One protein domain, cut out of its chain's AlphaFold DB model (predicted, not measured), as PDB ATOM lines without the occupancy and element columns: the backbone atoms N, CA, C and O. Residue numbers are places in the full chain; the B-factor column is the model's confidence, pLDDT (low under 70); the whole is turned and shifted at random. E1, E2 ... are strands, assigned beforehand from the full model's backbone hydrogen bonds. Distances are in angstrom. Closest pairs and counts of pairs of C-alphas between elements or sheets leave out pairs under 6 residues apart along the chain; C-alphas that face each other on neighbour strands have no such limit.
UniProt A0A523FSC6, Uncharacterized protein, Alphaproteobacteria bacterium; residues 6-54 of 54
ATOM      1  N   ASP A   6     122.487 133.293 151.873       85.81
ATOM      2  CA  ASP A   6     123.328 132.192 151.415       85.81
ATOM      3  C   ASP A   6     124.343 132.708 150.394       85.81
ATOM      4  O   ASP A   6     124.141 133.734 149.737       85.81
ATOM      5  N   THR A   7     125.458 131.992 150.262       90.31
ATOM      6  CA  THR A   7     126.457 132.292 149.239       90.31
ATOM      7  C   THR A   7     125.977 131.761 147.891       90.31
ATOM      8  O   THR A   7     125.803 130.555 147.715       90.31
ATOM      9  N   TYR A   8     125.819 132.654 146.914       92.62
ATOM     10  CA  TYR A   8     125.446 132.307 145.543       92.62
ATOM     11  C   TYR A   8     126.593 132.568 144.570       92.62
ATOM     12  O   TYR A   8     127.462 133.414 144.800       92.62
ATOM     13  N   GLN A   9     126.560 131.842 143.454       93.81
ATOM     14  CA  GLN A   9     127.444 132.037 142.314       93.81
ATOM     15  C   GLN A   9     126.605 132.309 141.063       93.81
ATOM     16  O   GLN A   9     125.802 131.472 140.655       93.81
ATOM     17  N   ILE A  10     126.802 133.475 140.450       92.62
ATOM     18  CA  ILE A  10     126.132 133.890 139.215       92.62
ATOM     19  C   ILE A  10     127.163 133.840 138.095       92.62
ATOM     20  O   ILE A  10     128.128 134.605 138.093       92.62
ATOM     21  N   ILE A  11     126.962 132.925 137.150       95.50
ATOM     22  CA  ILE A  11     127.855 132.717 136.010       95.50
ATOM     23  C   ILE A  11     127.203 133.346 134.786       95.50
ATOM     24  O   ILE A  11     126.122 132.928 134.373       95.50
ATOM     25  N   VAL A  12     127.869 134.339 134.205       94.50
ATOM     26  CA  VAL A  12     127.474 134.940 132.934       94.50
ATOM     27  C   VAL A  12     128.408 134.379 131.859       94.50
ATOM     28  O   VAL A  12     129.610 134.676 131.906       94.50
ATOM     29  N   PRO A  13     127.900 133.549 130.925       95.56
ATOM     30  CA  PRO A  13     128.709 133.001 129.840       95.56
ATOM     31  C   PRO A  13     129.465 134.109 129.098       95.56
ATOM     32  O   PRO A  13     128.908 135.178 128.857       95.56
ATOM     33  N   ASP A  14     130.738 133.859 128.787       94.38
ATOM     34  CA  ASP A  14     131.648 134.782 128.088       94.38
ATOM     35  C   ASP A  14     131.923 136.131 128.791       94.38
ATOM     36  O   ASP A  14     132.498 137.041 128.192       94.38
ATOM     37  N   PHE A  15     131.546 136.278 130.067       94.50
ATOM     38  CA  PHE A  15     131.778 137.500 130.845       94.50
ATOM     39  C   PHE A  15     132.530 137.234 132.153       94.50
ATOM     40  O   PHE A  15     133.522 137.902 132.455       94.50
ATOM     41  N   GLY A  16     132.068 136.263 132.940       95.38
ATOM     42  CA  GLY A  16     132.699 135.909 134.205       95.38
ATOM     43  C   GLY A  16     131.721 135.436 135.270       95.38
ATOM     44  O   GLY A  16     130.550 135.159 135.012       95.38
ATOM     45  N   THR A  17     132.233 135.335 136.490       96.69
ATOM     46  CA  THR A  17     131.520 134.819 137.656       96.69
ATOM     47  C   THR A  17     131.472 135.860 138.761       96.69
ATOM     48  O   THR A  17     132.506 136.413 139.140       96.69
ATOM     49  N   PHE A  18     130.285 136.060 139.326       94.75
ATOM     50  CA  PHE A  18     130.069 136.798 140.566       94.75
ATOM     51  C   PHE A  18     129.802 135.814 141.706       94.75
ATOM     52  O   PHE A  18     128.979 134.914 141.548       94.75
ATOM     53  N   GLN A  19     130.466 135.982 142.848       95.12
ATOM     54  CA  GLN A  19     130.297 135.120 144.017       95.12
ATOM     55  C   GLN A  19     130.230 135.940 145.304       95.12
ATOM     56  O   GLN A  19     131.067 136.808 145.533       95.12
ATOM     57  N   GLY A  20     129.260 135.649 146.164       93.88
ATOM     58  CA  GLY A  20     129.124 136.298 147.467       93.88
ATOM     59  C   GLY A  20     127.779 135.994 148.111       93.88
ATOM     60  O   GLY A  20     127.010 135.188 147.585       93.88
ATOM     61  N   ASP A  21     127.506 136.632 149.243       94.00
ATOM     62  CA  ASP A  21     126.252 136.434 149.968       94.00
ATOM     63  C   ASP A  21     125.129 137.257 149.335       94.00
ATOM     64  O   ASP A  21     125.248 138.478 149.170       94.00
ATOM     65  N   PHE A  22     124.022 136.591 149.007       92.50
ATOM     66  CA  PHE A  22     122.806 137.240 148.524       92.50
ATOM     67  C   PHE A  22     121.607 136.854 149.383       92.50
ATOM     68  O   PHE A  22     121.501 135.741 149.899       92.50
ATOM     69  N   GLN A  23     120.676 137.793 149.497       90.88
ATOM     70  CA  GLN A  23     119.351 137.570 150.036       90.88
ATOM     71  C   GLN A  23     118.359 137.383 148.891       90.88
ATOM     72  O   GLN A  23     118.299 138.212 147.984       90.88
ATOM     73  N   VAL A  24     117.514 136.355 148.969       88.75
ATOM     74  CA  VAL A  24     116.316 136.272 148.123       88.75
ATOM     75  C   VAL A  24     115.258 137.218 148.687       88.75
ATOM     76  O   VAL A  24     114.746 137.002 149.789       88.75
ATOM     77  N   THR A  25     114.935 138.279 147.951       89.88
ATOM     78  CA  THR A  25     113.942 139.285 148.366       89.88
ATOM     79  C   THR A  25     112.570 139.030 147.753       89.88
ATOM     80  O   THR A  25     111.557 139.356 148.375       89.88
ATOM     81  N   SER A  26     112.519 138.394 146.582       89.19
ATOM     82  CA  SER A  26     111.275 137.955 145.954       89.19
ATOM     83  C   SER A  26     111.466 136.645 145.190       89.19
ATOM     84  O   SER A  26     112.556 136.343 144.702       89.19
ATOM     85  N   LEU A  27     110.395 135.857 145.121       87.94
ATOM     86  CA  LEU A  27     110.303 134.635 144.336       87.94
ATOM     87  C   LEU A  27     108.872 134.528 143.817       87.94
ATOM     88  O   LEU A  27     107.945 134.239 144.578       87.94
ATOM     89  N   GLU A  28     108.691 134.793 142.529       88.38
ATOM     90  CA  GLU A  28     107.409 134.670 141.851       88.38
ATOM     91  C   GLU A  28     107.404 133.426 140.973       88.38
ATOM     92  O   GLU A  28     108.273 133.242 140.124       88.38
ATOM     93  N   TYR A  29     106.382 132.593 141.137       85.12
ATOM     94  CA  TYR A  29     106.094 131.504 140.217       85.12
ATOM     95  C   TYR A  29     104.981 131.944 139.276       85.12
ATOM     96  O   TYR A  29     103.927 132.407 139.719       85.12
ATOM     97  N   SER A  30     105.203 131.787 137.981       81.25
ATOM     98  CA  SER A  30     104.208 132.025 136.946       81.25
ATOM     99  C   SER A  30     104.171 130.838 135.990       81.25
ATOM    100  O   SER A  30     105.082 130.021 135.918       81.25
ATOM    101  N   GLY A  31     103.072 130.671 135.278       74.56
ATOM    102  CA  GLY A  31     102.955 129.588 134.316       74.56
ATOM    103  C   GLY A  31     101.577 129.576 133.702       74.56
ATOM    104  O   GLY A  31     100.578 129.808 134.387       74.56
ATOM    105  N   GLU A  32     101.524 129.324 132.402       65.06
ATOM    106  CA  GLU A  32     100.269 129.011 131.737       65.06
ATOM    107  C   GLU A  32      99.958 127.523 131.884       65.06
ATOM    108  O   GLU A  32     100.848 126.676 131.986       65.06
ATOM    109  N   TYR A  33      98.669 127.192 131.827       62.31
ATOM    110  CA  TYR A  33      98.157 125.819 131.867       62.31
ATOM    111  C   TYR A  33      98.795 124.889 130.804       62.31
ATOM    112  O   TYR A  33      98.741 123.671 130.946       62.31
ATOM    113  N   ASN A  34      99.444 125.455 129.775       63.19
ATOM    114  CA  ASN A  34     100.004 124.750 128.620       63.19
ATOM    115  C   ASN A  34     101.530 124.507 128.652       63.19
ATOM    116  O   ASN A  34     102.100 124.163 127.619       63.19
ATOM    117  N   GLY A  35     102.181 124.577 129.816       65.69
ATOM    118  CA  GLY A  35     103.363 123.731 130.053       65.69
ATOM    119  C   GLY A  35     104.717 124.409 130.253       65.69
ATOM    120  O   GLY A  35     105.683 123.700 130.520       65.69
ATOM    121  N   GLU A  36     104.809 125.738 130.228       73.50
ATOM    122  CA  GLU A  36     106.022 126.434 130.670       73.50
ATOM    123  C   GLU A  36     105.759 127.115 132.013       73.50
ATOM    124  O   GLU A  36     105.072 128.131 132.115       73.50
ATOM    125  N   SER A  37     106.277 126.494 133.075       77.62
ATOM    126  CA  SER A  37     106.397 127.141 134.378       77.62
ATOM    127  C   SER A  37     107.609 128.060 134.333       77.62
ATOM    128  O   SER A  37     108.736 127.602 134.154       77.62
ATOM    129  N   ALA A  38     107.369 129.354 134.492       86.19
ATOM    130  CA  ALA A  38     108.396 130.358 134.662       86.19
ATOM    131  C   ALA A  38     108.535 130.699 136.149       86.19
ATOM    132  O   ALA A  38     107.596 130.610 136.942       86.19
ATOM    133  N   PHE A  39     109.729 131.100 136.549       85.88
ATOM    134  CA  PHE A  39     109.936 131.692 137.858       85.88
ATOM    135  C   PHE A  39     110.818 132.921 137.713       85.88
ATOM    136  O   PHE A  39     111.704 132.977 136.860       85.88
ATOM    137  N   SER A  40     110.545 133.907 138.548       89.75
ATOM    138  CA  SER A  40     111.331 135.118 138.702       89.75
ATOM    139  C   SER A  40     111.851 135.144 140.131       89.75
ATOM    140  O   SER A  40     111.127 134.811 141.069       89.75
ATOM    141  N   VAL A  41     113.129 135.475 140.295       88.81
ATOM    142  CA  VAL A  41     113.763 135.596 141.605       88.81
ATOM    143  C   VAL A  41     114.519 136.912 141.659       88.81
ATOM    144  O   VAL A  41     115.278 137.234 140.744       88.81
ATOM    145  N   THR A  42     114.328 137.660 142.744       91.12
ATOM    146  CA  THR A  42     115.092 138.879 143.014       91.12
ATOM    147  C   THR A  42     116.130 138.582 144.087       91.12
ATOM    148  O   THR A  42     115.791 138.137 145.186       91.12
ATOM    149  N   LEU A  43     117.399 138.825 143.754       89.94
ATOM    150  CA  LEU A  43     118.544 138.672 144.646       89.94
ATOM    151  C   LEU A  43     119.120 140.046 144.978       89.94
ATOM    152  O   LEU A  43     119.392 140.839 144.077       89.94
ATOM    153  N   GLU A  44     119.352 140.307 146.258       91.31
ATOM    154  CA  GLU A  44     120.035 141.509 146.737       91.31
ATOM    155  C   GLU A  44     121.352 141.112 147.408       91.31
ATOM    156  O   GLU A  44     121.386 140.175 148.203       91.31
ATOM    157  N   SER A  45     122.457 141.787 147.080       90.19
ATOM    158  CA  SER A  45     123.753 141.502 147.703       90.19
ATOM    159  C   SER A  45     123.719 141.874 149.184       90.19
ATOM    160  O   SER A  45     123.467 143.029 149.523       90.19
ATOM    161  N   ALA A  46     124.050 140.927 150.056       89.88
ATOM    162  CA  ALA A  46     124.109 141.131 151.503       89.88
ATOM    163  C   ALA A  46     125.543 141.347 152.020       89.88
ATOM    164  O   ALA A  46     125.790 141.347 153.225       89.88
ATOM    165  N   GLY A  47     126.502 141.536 151.111       89.31
ATOM    166  CA  GLY A  47     127.911 141.700 151.436       89.31
ATOM    167  C   GLY A  47     128.773 141.976 150.207       89.31
ATOM    168  O   GLY A  47     128.280 142.343 149.140       89.31
ATOM    169  N   ALA A  48     130.087 141.810 150.374       91.94
ATOM    170  CA  ALA A  48     131.041 141.963 149.285       91.94
ATOM    171  C   ALA A  48     130.876 140.840 148.251       91.94
ATOM    172  O   ALA A  48     130.783 139.667 148.609       91.94
ATOM    173  N   ILE A  49     130.894 141.211 146.971       94.44
ATOM    174  CA  ILE A  49     130.816 140.275 145.850       94.44
ATOM    175  C   ILE A  49     132.190 140.182 145.189       94.44
ATOM    176  O   ILE A  49     132.733 141.181 144.711       94.44
ATOM    177  N   ALA A  50     132.755 138.979 145.167       95.25
ATOM    178  CA  ALA A  50     133.956 138.660 144.416       95.25
ATOM    179  C   ALA A  50     133.617 138.481 142.931       95.25
ATOM    180  O   ALA A  50     132.583 137.911 142.580       95.25
ATOM    181  N   TRP A  51     134.514 138.940 142.061       95.88
ATOM    182  CA  TRP A  51     134.395 138.778 140.616       95.88
ATOM    183  C   TRP A  51     135.610 138.042 140.054       95.88
ATOM    184  O   TRP A  51     136.745 138.318 140.443       95.88
ATOM    185  N   THR A  52     135.359 137.118 139.128       96.06
ATOM    186  CA  THR A  52     136.382 136.394 138.362       96.06
ATOM    187  C   THR A  52     136.063 136.500 136.873       96.06
ATOM    188  O   THR A  52     134.934 136.211 136.475       96.06
ATOM    189  N   ALA A  53     137.041 136.909 136.060       93.69
ATOM    190  CA  ALA A  53     136.908 136.970 134.603       93.69
ATOM    191  C   ALA A  53     136.681 135.571 133.995       93.69
ATOM    192  O   ALA A  53     137.220 134.591 134.516       93.69
ATOM    193  N   GLY A  54     135.875 135.507 132.928       81.81
ATOM    194  CA  GLY A  54     135.588 134.289 132.157       81.81
ATOM    195  C   GLY A  54     136.678 133.912 131.163       81.81
ATOM    196  O   GLY A  54     137.391 134.827 130.692       81.81
TER     197      GLY A  54
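This is residues 6 to 54 of the 54 residues of an uncharacterized protein of Alphaproteobacteria bacterium (UniProt A0A523FSC6). This is a flat, L-shaped sheet built on one long strand, E2, which bends sharply at residue 21. Its first part runs between E1 and E4 in a three-stranded head, and its later part pairs with E3 in a long two-stranded arm, closed by a turn at residues 32 to 36. The printed part has 49 residues with four named strands, in the order E1, E2, E3, E4, and no named helix; the class is all strand. The sheet is branched, its neighbours antiparallel, and E1, E2 and E3 form a meander, each strand the antiparallel neighbour of the one before. The whole is only just loose, close to extended, with a radius of gyration of the C-alphas of 14.0 A and spans of 40 by 25 by 11 A.

Begin with E2, residues 16 to 31, which has three neighbours and bends by 105 degrees at residue 21. On one side of it, beside its residues 17 to 22, look for E1, residues 6 to 12; the two form an antiparallel hairpin. There C-alphas 9 and 19 face each other at 4.5 A, and N 10 and O 18 are within hydrogen-bond range at 2.8 A. On the other side, beside residues 18 to 19, find E4, residues 50 to 53, also antiparallel to E2, with N 17 and O 52 at 2.8 A. Farther along that same side, beside residues 22 to 31, E3, residues 37 to 45, makes a second hairpin with E2, at 139 degrees between their directions. Look there at N 28 and O 40, 2.8 A apart, and N 25 and O 42, 2.9 A apart. The pairing is staggered: different parts of E2 pair with different neighbours. E1, E3 and E4 are edge strands; E1 and E3 are apart, and so are E3 and E4.

Find C-alpha 16 at (132.699, 135.909, 134.205); from there E2 runs to C-alpha 31 at (102.955, 129.588, 134.316), 30.4 A away. E3 spans 26.2 A from Ser 37 to Ser 45, and E1 spans 19.1 A from Asp 6, at (123.328, 132.192, 151.415), to Val 12. The shortest strand, E4, runs from Ala 50 to Ala 53, where C-alpha 53 is at (136.908, 136.970, 134.603).

The two C-alphas farthest apart are those of Asn 34 and Ala 48, at 41.1 A. The sheet is twisted, with C-alphas up to 6.1 A off its best plane. The three links are tight, and the printed part has no cut; it ends at Gly 54, the chain's last residue. The mean pLDDT of the printed part is 88.1, and residues 32 to 35 of this model are under 70.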